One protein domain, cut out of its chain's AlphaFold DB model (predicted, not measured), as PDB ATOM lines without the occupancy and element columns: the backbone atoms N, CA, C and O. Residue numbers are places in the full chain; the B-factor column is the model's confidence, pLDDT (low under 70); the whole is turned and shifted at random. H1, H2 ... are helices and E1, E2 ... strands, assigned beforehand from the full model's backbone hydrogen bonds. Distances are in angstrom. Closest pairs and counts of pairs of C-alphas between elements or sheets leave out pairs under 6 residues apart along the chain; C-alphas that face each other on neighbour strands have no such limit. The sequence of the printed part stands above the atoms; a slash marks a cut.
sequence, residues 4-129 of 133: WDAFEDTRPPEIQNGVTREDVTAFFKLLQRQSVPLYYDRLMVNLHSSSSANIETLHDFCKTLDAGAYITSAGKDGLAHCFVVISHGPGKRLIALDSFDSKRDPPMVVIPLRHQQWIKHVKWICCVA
ATOM      1  N   TRP A   4     -14.731  -6.313 -25.228       86.25
ATOM      2  CA  TRP A   4     -13.629  -6.069 -26.144       86.25
ATOM      3  C   TRP A   4     -12.777  -4.867 -25.720       86.25
ATOM      4  O   TRP A   4     -11.578  -5.050 -25.559       86.25
ATOM      5  N   ASP A   5     -13.374  -3.705 -25.424       87.31
ATOM      6  CA  ASP A   5     -12.640  -2.513 -24.954       87.31
ATOM      7  C   ASP A   5     -11.758  -2.842 -23.739       87.31
ATOM      8  O   ASP A   5     -10.562  -2.567 -23.711       87.31
ATOM      9  N   ALA A   6     -12.338  -3.542 -22.757       90.25
ATOM     10  CA  ALA A   6     -11.620  -3.961 -21.555       90.25
ATOM     11  C   ALA A   6     -10.471  -4.937 -21.863       90.25
ATOM     12  O   ALA A   6      -9.490  -5.001 -21.124       90.25
ATOM     13  N   PHE A   7     -10.605  -5.746 -22.915       91.25
ATOM     14  CA  PHE A   7      -9.550  -6.639 -23.371       91.25
ATOM     15  C   PHE A   7      -8.451  -5.863 -24.101       91.25
ATOM     16  O   PHE A   7      -7.280  -6.117 -23.818       91.25
ATOM     17  N   GLU A   8      -8.800  -4.931 -24.989       89.56
ATOM     18  CA  GLU A   8      -7.846  -4.082 -25.713       89.56
ATOM     19  C   GLU A   8      -6.980  -3.253 -24.762       89.56
ATOM     20  O   GLU A   8      -5.766  -3.210 -24.948       89.56
ATOM     21  N   ASP A   9      -7.554  -2.719 -23.678       90.56
ATOM     22  CA  ASP A   9      -6.824  -1.968 -22.643       90.56
ATOM     23  C   ASP A   9      -5.697  -2.782 -21.970       90.56
ATOM     24  O   ASP A   9      -4.776  -2.224 -21.371       90.56
ATOM     25  N   THR A  10      -5.739  -4.117 -22.063       91.25
ATOM     26  CA  THR A  10      -4.700  -5.012 -21.517       91.25
ATOM     27  C   THR A  10      -3.607  -5.378 -22.522       91.25
ATOM     28  O   THR A  10      -2.706  -6.157 -22.192       91.25
ATOM     29  N   ARG A  11      -3.694  -4.884 -23.760       90.88
ATOM     30  CA  ARG A  11      -2.838  -5.297 -24.876       90.88
ATOM     31  C   ARG A  11      -1.822  -4.217 -25.243       90.88
ATOM     32  O   ARG A  11      -2.024  -3.041 -24.951       90.88
ATOM     33  N   PRO A  12      -0.713  -4.612 -25.890       90.19
ATOM     34  CA  PRO A  12       0.181  -3.656 -26.522       90.19
ATOM     35  C   PRO A  12      -0.572  -2.754 -27.527       90.19
ATOM     36  O   PRO A  12      -1.512  -3.237 -28.171       90.19
ATOM     37  N   PRO A  13      -0.183  -1.471 -27.689       86.06
ATOM     38  CA  PRO A  13      -0.883  -0.506 -28.549       86.06
ATOM     39  C   PRO A  13      -1.061  -0.950 -30.007       86.06
ATOM     40  O   PRO A  13      -1.933  -0.448 -30.710       86.06
ATOM     41  N   GLU A  14      -0.256  -1.903 -30.476       85.38
ATOM     42  CA  GLU A  14      -0.298  -2.453 -31.826       85.38
ATOM     43  C   GLU A  14      -1.653  -3.070 -32.187       85.38
ATOM     44  O   GLU A  14      -1.996  -3.078 -33.369       85.38
ATOM     45  N   ILE A  15      -2.445  -3.518 -31.202       83.44
ATOM     46  CA  ILE A  15      -3.799  -4.039 -31.445       83.44
ATOM     47  C   ILE A  15      -4.712  -2.993 -32.107       83.44
ATOM     48  O   ILE A  15      -5.562  -3.341 -32.924       83.44
ATOM     49  N   GLN A  16      -4.474  -1.700 -31.845       80.12
ATOM     50  CA  GLN A  16      -5.221  -0.593 -32.453       80.12
ATOM     51  C   GLN A  16      -4.916  -0.427 -33.948       80.12
ATOM     52  O   GLN A  16      -5.711   0.154 -34.684       80.12
ATOM     53  N   ASN A  17      -3.784  -0.961 -34.421       77.25
ATOM     54  CA  ASN A  17      -3.423  -0.961 -35.841       77.25
ATOM     55  C   ASN A  17      -4.040  -2.143 -36.604       77.25
ATOM     56  O   ASN A  17      -3.940  -2.212 -37.832       77.25
ATOM     57  N   GLY A  18      -4.664  -3.085 -35.894       76.25
ATOM     58  CA  GLY A  18      -5.346  -4.225 -36.480       76.25
ATOM     59  C   GLY A  18      -5.347  -5.436 -35.558       76.25
ATOM     60  O   GLY A  18      -4.389  -5.709 -34.841       76.25
ATOM     61  N   VAL A  19      -6.421  -6.214 -35.646       81.12
ATOM     62  CA  VAL A  19      -6.618  -7.404 -34.818       81.12
ATOM     63  C   VAL A  19      -6.043  -8.641 -35.513       81.12
ATOM     64  O   VAL A  19      -6.429  -8.976 -36.641       81.12
ATOM     65  N   THR A  20      -5.130  -9.344 -34.844       82.50
ATOM     66  CA  THR A  20      -4.572 -10.614 -35.334       82.50
ATOM     67  C   THR A  20      -5.473 -11.806 -34.993       82.50
ATOM     68  O   THR A  20      -6.413 -11.713 -34.198       82.50
ATOM     69  N   ARG A  21      -5.203 -12.978 -35.585       84.00
ATOM     70  CA  ARG A  21      -5.932 -14.207 -35.219       84.00
ATOM     71  C   ARG A  21      -5.628 -14.608 -33.775       84.00
ATOM     72  O   ARG A  21      -6.496 -15.163 -33.092       84.00
ATOM     73  N   GLU A  22      -4.409 -14.342 -33.329       87.06
ATOM     74  CA  GLU A  22      -3.904 -14.600 -31.989       87.06
ATOM     75  C   GLU A  22      -4.640 -13.739 -30.960       87.06
ATOM     76  O   GLU A  22      -5.091 -14.280 -29.949       87.06
ATOM     77  N   ASP A  23      -4.865 -12.453 -31.254       88.25
ATOM     78  CA  ASP A  23      -5.645 -11.546 -30.400       88.25
ATOM     79  C   ASP A  23      -7.081 -12.041 -30.234       88.25
ATOM     80  O   ASP A  23      -7.565 -12.198 -29.112       88.25
ATOM     81  N   VAL A  24      -7.740 -12.408 -31.340       88.06
ATOM     82  CA  VAL A  24      -9.092 -12.986 -31.296       88.06
ATOM     83  C   VAL A  24      -9.116 -14.299 -30.508       88.06
ATOM     84  O   VAL A  24     -10.022 -14.543 -29.715       88.06
ATOM     85  N   THR A  25      -8.105 -15.153 -30.678       90.56
ATOM     86  CA  THR A  25      -7.986 -16.407 -29.917       90.56
ATOM     87  C   THR A  25      -7.823 -16.138 -28.421       90.56
ATOM     88  O   THR A  25      -8.437 -16.819 -27.598       90.56
ATOM     89  N   ALA A  26      -6.999 -15.157 -28.053       93.19
ATOM     90  CA  ALA A  26      -6.797 -14.756 -26.667       93.19
ATOM     91  C   ALA A  26      -8.082 -14.180 -26.060       93.19
ATOM     92  O   ALA A  26      -8.419 -14.523 -24.925       93.19
ATOM     93  N   PHE A  27      -8.832 -13.390 -26.829       92.50
ATOM     94  CA  PHE A  27     -10.133 -12.880 -26.418       92.50
ATOM     95  C   PHE A  27     -11.144 -14.011 -26.199       92.50
ATOM     96  O   PHE A  27     -11.753 -14.098 -25.138       92.50
ATOM     97  N   PHE A  28     -11.258 -14.966 -27.122       92.81
ATOM     98  CA  PHE A  28     -12.152 -16.115 -26.942       92.81
ATOM     99  C   PHE A  28     -11.774 -16.976 -25.731       92.81
ATOM    100  O   PHE A  28     -12.654 -17.435 -25.006       92.81
ATOM    101  N   LYS A  29     -10.479 -17.151 -25.443       94.25
ATOM    102  CA  LYS A  29     -10.028 -17.817 -24.208       94.25
ATOM    103  C   LYS A  29     -10.412 -17.032 -22.951       94.25
ATOM    104  O   LYS A  29     -10.698 -17.650 -21.927       94.25
ATOM    105  N   LEU A  30     -10.415 -15.699 -23.003       94.62
ATOM    106  CA  LEU A  30     -10.914 -14.868 -21.906       94.62
ATOM    107  C   LEU A  30     -12.414 -15.104 -21.689       94.62
ATOM    108  O   LEU A  30     -12.807 -15.396 -20.561       94.62
ATOM    109  N   LEU A  31     -13.221 -15.075 -22.756       93.69
ATOM    110  CA  LEU A  31     -14.659 -15.367 -22.680       93.69
ATOM    111  C   LEU A  31     -14.923 -16.757 -22.079       93.69
ATOM    112  O   LEU A  31     -15.787 -16.908 -21.215       93.69
ATOM    113  N   GLN A  32     -14.123 -17.758 -22.466       94.44
ATOM    114  CA  GLN A  32     -14.225 -19.120 -21.934       94.44
ATOM    115  C   GLN A  32     -13.961 -19.168 -20.428       94.44
ATOM    116  O   GLN A  32     -14.709 -19.801 -19.685       94.44
ATOM    117  N   ARG A  33     -12.918 -18.471 -19.959       94.44
ATOM    118  CA  ARG A  33     -12.591 -18.367 -18.526       94.44
ATOM    119  C   ARG A  33     -13.662 -17.626 -17.733       94.44
ATOM    120  O   ARG A  33     -13.831 -17.903 -16.553       94.44
ATOM    121  N   GLN A  34     -14.371 -16.705 -18.379       93.38
ATOM    122  CA  GLN A  34     -15.509 -15.980 -17.814       93.38
ATOM    123  C   GLN A  34     -16.833 -16.747 -17.945       93.38
ATOM    124  O   GLN A  34     -17.886 -16.205 -17.623       93.38
ATOM    125  N   SER A  35     -16.789 -18.000 -18.412       92.19
ATOM    126  CA  SER A  35     -17.958 -18.872 -18.558       92.19
ATOM    127  C   SER A  35     -19.056 -18.292 -19.457       92.19
ATOM    128  O   SER A  35     -20.229 -18.620 -19.289       92.19
ATOM    129  N   VAL A  36     -18.692 -17.461 -20.443       92.69
ATOM    130  CA  VAL A  36     -19.644 -17.040 -21.480       92.69
ATOM    131  C   VAL A  36     -20.067 -18.292 -22.264       92.69
ATOM    132  O   VAL A  36     -19.181 -19.034 -22.704       92.69
ATOM    133  N   PRO A  37     -21.375 -18.561 -22.447       93.56
ATOM    134  CA  PRO A  37     -21.886 -19.841 -22.944       93.56
ATOM    135  C   PRO A  37     -21.760 -19.966 -24.471       93.56
ATOM    136  O   PRO A  37     -22.751 -20.033 -25.197       93.56
ATOM    137  N   LEU A  38     -20.527 -19.982 -24.973       93.38
ATOM    138  CA  LEU A  38     -20.199 -20.189 -26.382       93.38
ATOM    139  C   LEU A  38     -19.646 -21.593 -26.603       93.38
ATOM    140  O   LEU A  38     -18.940 -22.150 -25.765       93.38
ATOM    141  N   TYR A  39     -19.896 -22.148 -27.783       94.69
ATOM    142  CA  TYR A  39     -19.260 -23.382 -28.212       94.69
ATOM    143  C   TYR A  39     -17.835 -23.088 -28.713       94.69
ATOM    144  O   TYR A  39     -17.591 -22.919 -29.910       94.69
ATOM    145  N   TYR A  40     -16.880 -23.047 -27.781       92.94
ATOM    146  CA  TYR A  40     -15.491 -22.666 -28.062       92.94
ATOM    147  C   TYR A  40     -14.781 -23.566 -29.075       92.94
ATOM    148  O   TYR A  40     -14.027 -23.045 -29.892       92.94
ATOM    149  N   ASP A  41     -15.053 -24.875 -29.101       92.25
ATOM    150  CA  ASP A  41     -14.415 -25.767 -30.081       92.25
ATOM    151  C   ASP A  41     -14.754 -25.357 -31.519       92.25
ATOM    152  O   ASP A  41     -13.885 -25.360 -32.384       92.25
ATOM    153  N   ARG A  42     -15.996 -24.920 -31.775       91.44
ATOM    154  CA  ARG A  42     -16.400 -24.393 -33.091       91.44
ATOM    155  C   ARG A  42     -15.801 -23.019 -33.370       91.44
ATOM    156  O   ARG A  42     -15.392 -22.741 -34.494       91.44
ATOM    157  N   LEU A  43     -15.732 -22.177 -32.342       91.31
ATOM    158  CA  LEU A  43     -15.241 -20.805 -32.437       91.31
ATOM    159  C   LEU A  43     -13.725 -20.730 -32.706       91.31
ATOM    160  O   LEU A  43     -13.234 -19.781 -33.321       91.31
ATOM    161  N   MET A  44     -12.969 -21.736 -32.260       90.31
ATOM    162  CA  MET A  44     -11.519 -21.815 -32.454       90.31
ATOM    163  C   MET A  44     -11.117 -22.367 -33.829       90.31
ATOM    164  O   MET A  44      -9.996 -22.113 -34.278       90.31
ATOM    165  N   VAL A  45     -12.017 -23.064 -34.526       90.94
ATOM    166  CA  VAL A  45     -11.746 -23.647 -35.845       90.94
ATOM    167  C   VAL A  45     -11.867 -22.582 -36.934       90.94
ATOM    168  O   VAL A  45     -12.915 -21.962 -37.109       90.94
ATOM    169  N   ASN A  46     -10.789 -22.398 -37.700       90.75
ATOM    170  CA  ASN A  46     -10.854 -21.650 -38.951       90.75
ATOM    171  C   ASN A  46     -11.431 -22.558 -40.044       90.75
ATOM    172  O   ASN A  46     -10.822 -23.563 -40.405       90.75
ATOM    173  N   LEU A  47     -12.600 -22.199 -40.565       90.31
ATOM    174  CA  LEU A  47     -13.307 -22.968 -41.589       90.31
ATOM    175  C   LEU A  47     -12.768 -22.699 -43.000       90.31
ATOM    176  O   LEU A  47     -13.049 -23.467 -43.916       90.31
ATOM    177  N   HIS A  48     -12.007 -21.618 -43.188       83.12
ATOM    178  CA  HIS A  48     -11.473 -21.229 -44.488       83.12
ATOM    179  C   HIS A  48      -9.964 -21.454 -44.532       83.12
ATOM    180  O   HIS A  48      -9.193 -20.778 -43.851       83.12
ATOM    181  N   SER A  49      -9.542 -22.429 -45.335       71.50
ATOM    182  CA  SER A  49      -8.147 -22.871 -45.425       71.50
ATOM    183  C   SER A  49      -7.271 -22.009 -46.340       71.50
ATOM    184  O   SER A  49      -6.050 -22.143 -46.297       71.50
ATOM    185  N   SER A  50      -7.850 -21.122 -47.157       65.38
ATOM    186  CA  SER A  50      -7.102 -20.275 -48.092       65.38
ATOM    187  C   SER A  50      -6.977 -18.836 -47.578       65.38
ATOM    188  O   SER A  50      -7.954 -18.149 -47.317       65.38
ATOM    189  N   SER A  51      -5.754 -18.331 -47.445       62.56
ATOM    190  CA  SER A  51      -5.483 -16.971 -46.947       62.56
ATOM    191  C   SER A  51      -5.638 -15.863 -48.007       62.56
ATOM    192  O   SER A  51      -5.418 -14.690 -47.709       62.56
ATOM    193  N   SER A  52      -6.037 -16.213 -49.240       62.00
ATOM    194  CA  SER A  52      -5.999 -15.332 -50.421       62.00
ATOM    195  C   SER A  52      -7.286 -15.408 -51.257       62.00
ATOM    196  O   SER A  52      -7.262 -15.818 -52.417       62.00
ATOM    197  N   ALA A  53      -8.424 -15.042 -50.663       78.19
ATOM    198  CA  ALA A  53      -9.730 -14.987 -51.332       78.19
ATOM    199  C   ALA A  53     -10.265 -13.548 -51.458       78.19
ATOM    200  O   ALA A  53     -10.143 -12.752 -50.529       78.19
ATOM    201  N   ASN A  54     -10.893 -13.228 -52.592       88.94
ATOM    202  CA  ASN A  54     -11.657 -11.992 -52.794       88.94
ATOM    203  C   ASN A  54     -13.116 -12.169 -52.331       88.94
ATOM    204  O   ASN A  54     -13.495 -13.215 -51.794       88.94
ATOM    205  N   ILE A  55     -13.944 -11.144 -52.542       92.62
ATOM    206  CA  ILE A  55     -15.358 -11.201 -52.173       92.62
ATOM    207  C   ILE A  55     -16.134 -12.284 -52.934       92.62
ATOM    208  O   ILE A  55     -17.000 -12.920 -52.339       92.62
ATOM    209  N   GLU A  56     -15.838 -12.540 -54.209       92.19
ATOM    210  CA  GLU A  56     -16.519 -13.585 -54.980       92.19
ATOM    211  C   GLU A  56     -16.255 -14.971 -54.381       92.19
ATOM    212  O   GLU A  56     -17.195 -15.699 -54.062       92.19
ATOM    213  N   THR A  57     -14.984 -15.293 -54.127       91.62
ATOM    214  CA  THR A  57     -14.574 -16.565 -53.521       91.62
ATOM    215  C   THR A  57     -15.113 -16.713 -52.099       91.62
ATOM    216  O   THR A  57     -15.613 -17.780 -51.747       91.62
ATOM    217  N   LEU A  58     -15.079 -15.647 -51.286       92.25
ATOM    218  CA  LEU A  58     -15.686 -15.661 -49.950       92.25
ATOM    219  C   LEU A  58     -17.189 -15.927 -50.032       92.25
ATOM    220  O   LEU A  58     -17.728 -16.721 -49.268       92.25
ATOM    221  N   HIS A  59     -17.878 -15.247 -50.943       93.81
ATOM    222  CA  HIS A  59     -19.315 -15.381 -51.099       93.81
ATOM    223  C   HIS A  59     -19.695 -16.803 -51.522       93.81
ATOM    224  O   HIS A  59     -20.637 -17.370 -50.970       93.81
ATOM    225  N   ASP A  60     -18.960 -17.401 -52.457       92.75
ATOM    226  CA  ASP A  60     -19.200 -18.776 -52.892       92.75
ATOM    227  C   ASP A  60     -18.846 -19.807 -51.816       92.75
ATOM    228  O   ASP A  60     -19.611 -20.749 -51.622       92.75
ATOM    229  N   PHE A  61     -17.784 -19.587 -51.035       92.75
ATOM    230  CA  PHE A  61     -17.513 -20.391 -49.841       92.75
ATOM    231  C   PHE A  61     -18.681 -20.312 -48.848       92.75
ATOM    232  O   PHE A  61     -19.240 -21.334 -48.446       92.75
ATOM    233  N   CYS A  62     -19.114 -19.098 -48.505       94.31
ATOM    234  CA  CYS A  62     -20.189 -18.870 -47.546       94.31
ATOM    235  C   CYS A  62     -21.531 -19.473 -47.989       94.31
ATOM    236  O   CYS A  62     -22.335 -19.845 -47.139       94.31
ATOM    237  N   LYS A  63     -21.778 -19.641 -49.298       94.31
ATOM    238  CA  LYS A  63     -22.974 -20.344 -49.802       94.31
ATOM    239  C   LYS A  63     -23.005 -21.823 -49.434       94.31
ATOM    240  O   LYS A  63     -24.068 -22.424 -49.543       94.31
ATOM    241  N   THR A  64     -21.874 -22.416 -49.071       93.88
ATOM    242  CA  THR A  64     -21.795 -23.826 -48.661       93.88
ATOM    243  C   THR A  64     -22.001 -24.010 -47.158       93.88
ATOM    244  O   THR A  64     -22.187 -25.135 -46.709       93.88
ATOM    245  N   LEU A  65     -21.993 -22.917 -46.387       94.31
ATOM    246  CA  LEU A  65     -22.128 -22.950 -44.937       94.31
ATOM    247  C   LEU A  65     -23.558 -23.280 -44.505       94.31
ATOM    248  O   LEU A  65     -24.540 -22.798 -45.082       94.31
ATOM    249  N   ASP A  66     -23.649 -24.027 -43.408       95.81
ATOM    250  CA  ASP A  66     -24.886 -24.210 -42.658       95.81
ATOM    251  C   ASP A  66     -25.475 -22.871 -42.191       95.81
ATOM    252  O   ASP A  66     -24.845 -21.811 -42.246       95.81
ATOM    253  N   ALA A  67     -26.729 -22.906 -41.742       96.25
ATOM    254  CA  ALA A  67     -27.350 -21.729 -41.158       96.25
ATOM    255  C   ALA A  67     -26.643 -21.360 -39.844       96.25
ATOM    256  O   ALA A  67     -26.447 -22.215 -38.977       96.25
ATOM    257  N   GLY A  68     -26.277 -20.089 -39.683       95.75
ATOM    258  CA  GLY A  68     -25.552 -19.640 -38.500       95.75
ATOM    259  C   GLY A  68     -24.885 -18.279 -38.651       95.75
ATOM    260  O   GLY A  68     -24.949 -17.638 -39.704       95.75
ATOM    261  N   ALA A  69     -24.236 -17.856 -37.568       95.88
ATOM    262  CA  ALA A  69     -23.411 -16.660 -37.518       95.88
ATOM    263  C   ALA A  69     -21.929 -17.039 -37.573       95.88
ATOM    264  O   ALA A  69     -21.486 -17.985 -36.920       95.88
ATOM    265  N   TYR A  70     -21.162 -16.279 -38.347       95.44
ATOM    266  CA  TYR A  70     -19.754 -16.543 -38.590       95.44
ATOM    267  C   TYR A  70     -18.951 -15.257 -38.454       95.44
ATOM    268  O   TYR A  70     -19.235 -14.284 -39.147       95.44
ATOM    269  N   ILE A  71     -17.936 -15.237 -37.592       93.31
ATOM    270  CA  ILE A  71     -17.018 -14.095 -37.523       93.31
ATOM    271  C   ILE A  71     -15.991 -14.280 -38.629       93.31
ATOM    272  O   ILE A  71     -15.356 -15.329 -38.719       93.31
ATOM    273  N   THR A  72     -15.851 -13.264 -39.470       92.25
ATOM    274  CA  THR A  72     -14.924 -13.244 -40.599       92.25
ATOM    275  C   THR A  72     -13.919 -12.128 -40.398       92.25
ATOM    276  O   THR A  72     -14.308 -10.988 -40.156       92.25
ATOM    277  N   SER A  73     -12.637 -12.442 -40.555       90.12
ATOM    278  CA  SER A  73     -11.592 -11.440 -40.728       90.12
ATOM    279  C   SER A  73     -11.174 -11.398 -42.182       90.12
ATOM    280  O   SER A  73     -10.792 -12.414 -42.772       90.12
ATOM    281  N   ALA A  74     -11.234 -10.208 -42.759       90.31
ATOM    282  CA  ALA A  74     -10.802  -9.950 -44.116       90.31
ATOM    283  C   ALA A  74     -10.036  -8.635 -44.178       90.31
ATOM    284  O   ALA A  74     -10.094  -7.822 -43.262       90.31
ATOM    285  N   GLY A  75      -9.294  -8.425 -45.253       87.88
ATOM    286  CA  GLY A  75      -8.449  -7.256 -45.373       87.88
ATOM    287  C   GLY A  75      -8.220  -6.796 -46.798       87.88
ATOM    288  O   GLY A  75      -8.545  -7.475 -47.782       87.88
ATOM    289  N   LYS A  76      -7.610  -5.618 -46.876       84.81
ATOM    290  CA  LYS A  76      -7.091  -4.996 -48.089       84.81
ATOM    291  C   LYS A  76      -5.836  -4.205 -47.733       84.81
ATOM    292  O   LYS A  76      -5.816  -3.516 -46.722       84.81
ATOM    293  N   ASP A  77      -4.795  -4.343 -48.552       78.06
ATOM    294  CA  ASP A  77      -3.554  -3.560 -48.450       78.06
ATOM    295  C   ASP A  77      -2.923  -3.565 -47.039       78.06
ATOM    296  O   ASP A  77      -2.444  -2.552 -46.544       78.06
ATOM    297  N   GLY A  78      -2.946  -4.726 -46.371       68.44
ATOM    298  CA  GLY A  78      -2.374  -4.923 -45.033       68.44
ATOM    299  C   GLY A  78      -3.311  -4.604 -43.863       68.44
ATOM    300  O   GLY A  78      -3.079  -5.106 -42.765       68.44
ATOM    301  N   LEU A  79      -4.406  -3.876 -44.092       76.25
ATOM    302  CA  LEU A  79      -5.410  -3.579 -43.069       76.25
ATOM    303  C   LEU A  79      -6.425  -4.715 -42.974       76.25
ATOM    304  O   LEU A  79      -6.982  -5.138 -43.988       76.25
ATOM    305  N   ALA A  80      -6.659  -5.207 -41.759       81.25
ATOM    306  CA  ALA A  80      -7.670  -6.217 -41.476       81.25
ATOM    307  C   ALA A  80      -8.857  -5.610 -40.741       81.25
ATOM    308  O   ALA A  80      -8.698  -4.743 -39.890       81.25
ATOM    309  N   HIS A  81     -10.034  -6.128 -41.052       86.00
ATOM    310  CA  HIS A  81     -11.296  -5.766 -40.442       86.00
ATOM    311  C   HIS A  81     -12.098  -7.033 -40.150       86.00
ATOM    312  O   HIS A  81     -12.056  -8.001 -40.921       86.00
ATOM    313  N   CYS A  82     -12.803  -7.038 -39.021       88.38
ATOM    314  CA  CYS A  82     -13.651  -8.150 -38.612       88.38
ATOM    315  C   CYS A  82     -15.124  -7.761 -38.732       88.38
ATOM    316  O   CYS A  82     -15.532  -6.688 -38.304       88.38
ATOM    317  N   PHE A  83     -15.929  -8.664 -39.276       91.69
ATOM    318  CA  PHE A  83     -17.373  -8.495 -39.406       91.69
ATOM    319  C   PHE A  83     -18.069  -9.848 -39.260       91.69
ATOM    320  O   PHE A  83     -17.430 -10.903 -39.300       91.69
ATOM    321  N   VAL A  84     -19.390  -9.839 -39.083       94.75
ATOM    322  CA  VAL A  84     -20.170 -11.077 -38.964       94.75
ATOM    323  C   VAL A  84     -20.853 -11.384 -40.287       94.75
ATOM    324  O   VAL A  84     -21.484 -10.519 -40.881       94.75
ATOM    325  N   VAL A  85     -20.777 -12.630 -40.739       96.31
ATOM    326  CA  VAL A  85     -21.587 -13.174 -41.831       96.31
ATOM    327  C   VAL A  85     -22.719 -13.990 -41.226       96.31
ATOM    328  O   VAL A  85     -22.482 -14.871 -40.404       96.31
ATOM    329  N   ILE A  86     -23.952 -13.729 -41.654       96.94
ATOM    330  CA  ILE A  86     -25.102 -14.579 -41.347       96.94
ATOM    331  C   ILE A  86     -25.438 -15.395 -42.591       96.94
ATOM    332  O   ILE A  86     -25.815 -14.845 -43.636       96.94
ATOM    333  N   SER A  87     -25.313 -16.714 -42.456       96.81
ATOM    334  CA  SER A  87     -25.809 -17.679 -43.430       96.81
ATOM    335  C   SER A  87     -27.210 -18.127 -43.036       96.81
ATOM    336  O   SER A  87     -27.454 -18.507 -41.891       96.81
ATOM    337  N   HIS A  88     -28.132 -18.125 -43.998       95.62
ATOM    338  CA  HIS A  88     -29.458 -18.734 -43.839       95.62
ATOM    339  C   HIS A  88     -29.469 -20.209 -44.287       95.62
ATOM    340  O   HIS A  88     -30.538 -20.785 -44.488       95.62
ATOM    341  N   GLY A  89     -28.289 -20.802 -44.478       94.81
ATOM    342  CA  GLY A  89     -28.083 -22.171 -44.937       94.81
ATOM    343  C   GLY A  89     -27.626 -22.271 -46.397       94.81
ATOM    344  O   GLY A  89     -27.582 -21.262 -47.114       94.81
ATOM    345  N   PRO A  90     -27.317 -23.495 -46.864       96.00
ATOM    346  CA  PRO A  90     -26.681 -23.696 -48.157       96.00
ATOM    347  C   PRO A  90     -27.492 -23.136 -49.332       96.00
ATOM    348  O   PRO A  90     -28.696 -23.374 -49.466       96.00
ATOM    349  N   GLY A  91     -26.830 -22.352 -50.185       93.56
ATOM    350  CA  GLY A  91     -27.430 -21.682 -51.345       93.56
ATOM    351  C   GLY A  91     -28.443 -20.578 -51.008       93.56
ATOM    352  O   GLY A  91     -29.083 -20.042 -51.915       93.56
ATOM    353  N   LYS A  92     -28.623 -20.232 -49.728       94.44
ATOM    354  CA  LYS A  92     -29.541 -19.175 -49.287       94.44
ATOM    355  C   LYS A  92     -28.846 -17.815 -49.229       94.44
ATOM    356  O   LYS A  92     -27.683 -17.642 -49.588       94.44
ATOM    357  N   ARG A  93     -29.614 -16.806 -48.815       93.88
ATOM    358  CA  ARG A  93     -29.152 -15.423 -48.697       93.88
ATOM    359  C   ARG A  93     -28.008 -15.315 -47.685       93.88
ATOM    360  O   ARG A  93     -28.124 -15.804 -46.562       93.88
ATOM    361  N   LEU A  94     -26.977 -14.570 -48.067       96.88
ATOM    362  CA  LEU A  94     -25.852 -14.195 -47.216       96.88
ATOM    363  C   LEU A  94     -25.908 -12.695 -46.924       96.88
ATOM    364  O   LEU A  94     -26.019 -11.874 -47.843       96.88
ATOM    365  N   ILE A  95     -25.830 -12.339 -45.647       96.88
ATOM    366  CA  ILE A  95     -25.729 -10.948 -45.195       96.88
ATOM    367  C   ILE A  95     -24.482 -10.787 -44.332       96.88
ATOM    368  O   ILE A  95     -24.076 -11.721 -43.647       96.88
ATOM    369  N   ALA A  96     -23.886  -9.605 -44.383       96.12
ATOM    370  CA  ALA A  96     -22.864  -9.167 -43.459       96.12
ATOM    371  C   ALA A  96     -23.479  -8.167 -42.469       96.12
ATOM    372  O   ALA A  96     -24.257  -7.295 -42.864       96.12
ATOM    373  N   LEU A  97     -23.134  -8.325 -41.197       95.06
ATOM    374  CA  LEU A  97     -23.291  -7.320 -40.159       95.06
ATOM    375  C   LEU A  97     -21.929  -6.653 -40.019       95.06
ATOM    376  O   LEU A  97     -20.980  -7.264 -39.520       95.06
ATOM    377  N   ASP A  98     -21.830  -5.438 -40.528       90.00
ATOM    378  CA  ASP A  98     -20.587  -4.686 -40.585       90.00
ATOM    379  C   ASP A  98     -20.864  -3.256 -40.140       90.00
ATOM    380  O   ASP A  98     -21.901  -2.708 -40.484       90.00
ATOM    381  N   SER A  99     -19.944  -2.657 -39.393       85.44
ATOM    382  CA  SER A  99     -20.071  -1.336 -38.775       85.44
ATOM    383  C   SER A  99     -21.124  -1.278 -37.662       85.44
ATOM    384  O   SER A  99     -22.315  -1.532 -37.860       85.44
ATOM    385  N   PHE A 100     -20.650  -0.919 -36.473       84.62
ATOM    386  CA  PHE A 100     -21.475  -0.647 -35.306       84.62
ATOM    387  C   PHE A 100     -21.848   0.838 -35.268       84.62
ATOM    388  O   PHE A 100     -20.997   1.710 -35.435       84.62
ATOM    389  N   ASP A 101     -23.122   1.120 -35.034       86.06
ATOM    390  CA  ASP A 101     -23.669   2.452 -34.823       86.06
ATOM    391  C   ASP A 101     -24.668   2.389 -33.666       86.06
ATOM    392  O   ASP A 101     -25.787   1.885 -33.798       86.06
ATOM    393  N   SER A 102     -24.263   2.938 -32.520       87.31
ATOM    394  CA  SER A 102     -25.056   2.946 -31.288       87.31
ATOM    395  C   SER A 102     -26.377   3.715 -31.397       87.31
ATOM    396  O   SER A 102     -27.213   3.610 -30.502       87.31
ATOM    397  N   LYS A 103     -26.594   4.482 -32.474       91.12
ATOM    398  CA  LYS A 103     -27.843   5.218 -32.719       91.12
ATOM    399  C   LYS A 103     -28.885   4.405 -33.491       91.12
ATOM    400  O   LYS A 103     -29.987   4.908 -33.713       91.12
ATOM    401  N   ARG A 104     -28.553   3.189 -33.934       87.69
ATOM    402  CA  ARG A 104     -29.438   2.319 -34.723       87.69
ATOM    403  C   ARG A 104     -30.004   1.166 -33.898       87.69
ATOM    404  O   ARG A 104     -29.396   0.727 -32.930       87.69
ATOM    405  N   ASP A 105     -31.138   0.636 -34.356       85.88
ATOM    406  CA  ASP A 105     -31.725  -0.613 -33.863       85.88
ATOM    407  C   ASP A 105     -32.113  -1.532 -35.049       85.88
ATOM    408  O   ASP A 105     -32.982  -1.160 -35.846       85.88
ATOM    409  N   PRO A 106     -31.448  -2.688 -35.245       85.00
ATOM    410  CA  PRO A 106     -30.276  -3.146 -34.499       85.00
ATOM    411  C   PRO A 106     -29.054  -2.239 -34.755       85.00
ATOM    412  O   PRO A 106     -28.959  -1.618 -35.822       85.00
ATOM    413  N   PRO A 107     -28.088  -2.188 -33.819       87.50
ATOM    414  CA  PRO A 107     -26.938  -1.282 -33.897       87.50
ATOM    415  C   PRO A 107     -25.942  -1.646 -35.007       87.50
ATOM    416  O   PRO A 107     -25.039  -0.877 -35.310       87.50
ATOM    417  N   MET A 108     -26.094  -2.807 -35.643       90.75
ATOM    418  CA  MET A 108     -25.240  -3.234 -36.750       90.75
ATOM    419  C   MET A 108     -25.837  -2.853 -38.101       90.75
ATOM    420  O   MET A 108     -27.028  -3.068 -38.355       90.75
ATOM    421  N   VAL A 109     -25.003  -2.371 -39.027       91.81
ATOM    422  CA  VAL A 109     -25.445  -2.194 -40.413       91.81
ATOM    423  C   VAL A 109     -25.544  -3.554 -41.098       91.81
ATOM    424  O   VAL A 109     -24.579  -4.309 -41.199       91.81
ATOM    425  N   VAL A 110     -26.740  -3.863 -41.599       93.69
ATOM    426  CA  VAL A 110     -27.007  -5.082 -42.364       93.69
ATOM    427  C   VAL A 110     -26.829  -4.799 -43.849       93.69
ATOM    428  O   VAL A 110     -27.584  -4.014 -44.427       93.69
ATOM    429  N   ILE A 111     -25.885  -5.480 -44.494       94.31
ATOM    430  CA  ILE A 111     -25.647  -5.365 -45.937       94.31
ATOM    431  C   ILE A 111     -25.542  -6.743 -46.602       94.31
ATOM    432  O   ILE A 111     -25.147  -7.716 -45.965       94.31
ATOM    433  N   PRO A 112     -25.908  -6.893 -47.887       95.75
ATOM    434  CA  PRO A 112     -25.600  -8.110 -48.635       95.75
ATOM    435  C   PRO A 112     -24.094  -8.386 -48.626       95.75
ATOM    436  O   PRO A 112     -23.319  -7.478 -48.918       95.75
ATOM    437  N   LEU A 113     -23.680  -9.636 -48.370       95.25
ATOM    438  CA  LEU A 113     -22.252  -9.985 -48.279       95.25
ATOM    439  C   LEU A 113     -21.474  -9.520 -49.520       95.25
ATOM    440  O   LEU A 113     -20.447  -8.869 -49.395       95.25
ATOM    441  N   ARG A 114     -22.025  -9.745 -50.718       93.88
ATOM    442  CA  ARG A 114     -21.439  -9.320 -52.003       93.88
ATOM    443  C   ARG A 114     -21.140  -7.816 -52.126       93.88
ATOM    444  O   ARG A 114     -20.461  -7.426 -53.066       93.88
ATOM    445  N   HIS A 115     -21.674  -6.958 -51.255       94.75
ATOM    446  CA  HIS A 115     -21.376  -5.521 -51.273       94.75
ATOM    447  C   HIS A 115     -20.071  -5.179 -50.536       94.75
ATOM    448  O   HIS A 115     -19.604  -4.049 -50.638       94.75
ATOM    449  N   GLN A 116     -19.428  -6.155 -49.886       92.38
ATOM    450  CA  GLN A 116     -18.111  -6.023 -49.256       92.38
ATOM    451  C   GLN A 116     -16.964  -6.050 -50.282       92.38
ATOM    452  O   GLN A 116     -16.008  -6.813 -50.174       92.38
ATOM    453  N   GLN A 117     -17.057  -5.203 -51.308       91.31
ATOM    454  CA  GLN A 117     -16.128  -5.142 -52.446       91.31
ATOM    455  C   GLN A 117     -14.714  -4.668 -52.068       91.31
ATOM    456  O   GLN A 117     -13.778  -4.761 -52.863       91.31
ATOM    457  N   TRP A 118     -14.542  -4.161 -50.845       90.12
ATOM    458  CA  TRP A 118     -13.234  -3.812 -50.307       90.12
ATOM    459  C   TRP A 118     -12.379  -5.050 -50.006       90.12
ATOM    460  O   TRP A 118     -11.158  -4.930 -50.014       90.12
ATOM    461  N   ILE A 119     -12.976  -6.231 -49.798       91.31
ATOM    462  CA  ILE A 119     -12.260  -7.459 -49.432       91.31
ATOM    463  C   ILE A 119     -11.341  -7.918 -50.570       91.31
ATOM    464  O   ILE A 119     -11.791  -8.216 -51.681       91.31
ATOM    465  N   LYS A 120     -10.040  -8.023 -50.277       90.00
ATOM    466  CA  LYS A 120      -9.026  -8.582 -51.189       90.00
ATOM    467  C   LYS A 120      -8.431  -9.897 -50.705       90.00
ATOM    468  O   LYS A 120      -7.966 -10.678 -51.528       90.00
ATOM    469  N   HIS A 121      -8.435 -10.120 -49.397       89.06
ATOM    470  CA  HIS A 121      -8.007 -11.368 -48.787       89.06
ATOM    471  C   HIS A 121      -8.883 -11.678 -47.575       89.06
ATOM    472  O   HIS A 121      -9.189 -10.791 -46.778       89.06
ATOM    473  N   VAL A 122      -9.260 -12.940 -47.414       89.44
ATOM    474  CA  VAL A 122      -9.908 -13.459 -46.207       89.44
ATOM    475  C   VAL A 122      -8.841 -14.140 -45.372       89.44
ATOM    476  O   VAL A 122      -8.150 -15.030 -45.862       89.44
ATOM    477  N   LYS A 123      -8.694 -13.718 -44.118       88.12
ATOM    478  CA  LYS A 123      -7.698 -14.277 -43.202       88.12
ATOM    479  C   LYS A 123      -8.232 -15.522 -42.507       88.12
ATOM    480  O   LYS A 123      -7.533 -16.528 -42.432       88.12
ATOM    481  N   TRP A 124      -9.456 -15.451 -41.996       89.12
ATOM    482  CA  TRP A 124     -10.106 -16.562 -41.308       89.12
ATOM    483  C   TRP A 124     -11.611 -16.335 -41.192       89.12
ATOM    484  O   TRP A 124     -12.095 -15.202 -41.245       89.12
ATOM    485  N   ILE A 125     -12.337 -17.430 -40.995       92.75
ATOM    486  CA  ILE A 125     -13.756 -17.427 -40.646       92.75
ATOM    487  C   ILE A 125     -14.031 -18.536 -39.635       92.75
ATOM    488  O   ILE A 125     -13.570 -19.663 -39.813       92.75
ATOM    489  N   CYS A 126     -14.769 -18.237 -38.572       93.44
ATOM    490  CA  CYS A 126     -15.162 -19.223 -37.567       93.44
ATOM    491  C   CYS A 126     -16.653 -19.126 -37.246       93.44
ATOM    492  O   CYS A 126     -17.269 -18.072 -37.397       93.44
ATOM    493  N   CYS A 127     -17.244 -20.243 -36.825       95.12
ATOM    494  CA  CYS A 127     -18.658 -20.297 -36.471       95.12
ATOM    495  C   CYS A 127     -18.866 -19.851 -35.022       95.12
ATOM    496  O   CYS A 127     -18.187 -20.330 -34.114       95.12
ATOM    497  N   VAL A 128     -19.850 -18.980 -34.811       93.62
ATOM    498  CA  VAL A 128     -20.347 -18.623 -33.483       93.62
ATOM    499  C   VAL A 128     -21.578 -19.462 -33.196       93.62
ATOM    500  O   VAL A 128     -22.566 -19.420 -33.929       93.62
ATOM    501  N   ALA A 129     -21.526 -20.208 -32.103       93.06
ATOM    502  CA  ALA A 129     -22.655 -20.964 -31.594       93.06
ATOM    503  C   ALA A 129     -22.708 -20.815 -30.076       93.06
ATOM    504  O   ALA A 129     -21.668 -20.700 -29.424       93.06
TER     505      ALA A 129
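AT A GLANCE: This is residues 4 to 129 of the 133 residues of an uncharacterized protein of Phytophthora fragariae (UniProt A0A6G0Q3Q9). A strongly twisted sheet of five strands, E1 to E5, makes one part of this model, and a loose group of three helices, H1, H2 and H3, makes the other, on the side of the sheet away from H5, where H3 only grazes the sheet with residues 21 to 24. H4 joins the two, packing on both H3 and E5, while H5 packs on the opposite face of the sheet. The printed part has 126 residues, with H1 to H5 first and then E1 to E5; the sheet's order is E4 E3 E2 E1 E5, antiparallel throughout, and the class is mixed, helices and strands. It is compact, with a radius of gyration of the C-alphas of 14.5 A and spans of 39 by 36 by 33 A.

HOW THE PARTS SIT: Start at H1, residues 4 to 8, close but not clearly touching H3, residues 21 to 33: the closest C-alphas, of Phe 7 and Phe 27, are 7.0 A apart. H2, residues 13 to 17, is also close but not clearly touching H3, at Ile 15 and Asp 23, C-alphas 7.8 A apart. H3 only just is on the sheet and only grazes it with residues 21 to 24. H3 touches H4, residues 40 to 44, with closest C-alphas Thr 25 and Met 44 at 6.9 A. H4 is on the sheet, over none of its strands; its closest C-alpha pair with E5, residues 121 to 128, is Leu 43 and Cys 127, 5.3 A. H5, residues 55 to 62, is on the opposite face at a height over the sheet of 7.2 A, over none of the strands, but only just: 2 of its C-alphas fall on E2, residues 79 to 88. E1, residues 67 to 76, pairs with E2 through N 72 and O 83, 2.8 A, and with edge strand E5 through N 71 and O 126, 2.9 A. E3, residues 94 to 100, pairs with E2 through N 86 and O 95, 2.8 A, and with edge strand E4, residues 108 to 112, through N 96 and O 111, 2.8 A. E1 to E4 form a meander, each strand the antiparallel neighbour of the one before. In H1, H3, H4 and H5 every O i to N i+4 pair is within hydrogen-bond range; H2 has 0 of 1, but 2 of 2 O i to N i+3 pairs.

IN THESE COORDINATES: Find C-alpha 4 at (-13.629, -6.069, -26.144), where H1 begins. H3 is 18.4 A long, E1 27.2 A, E2 28.4 A and E3 18.6 A. E5 runs 21.0 A, to C-alpha 128 at (-20.347, -18.623, -33.483).

THE WHOLE: The C-alphas farthest apart, of Pro 12 and Gly 91, are 41.3 A apart. The printed part has no cut and no long link. Mean pLDDT of the printed part is 89.7; look for values under 70 at residues 50 to 52 and residue 78.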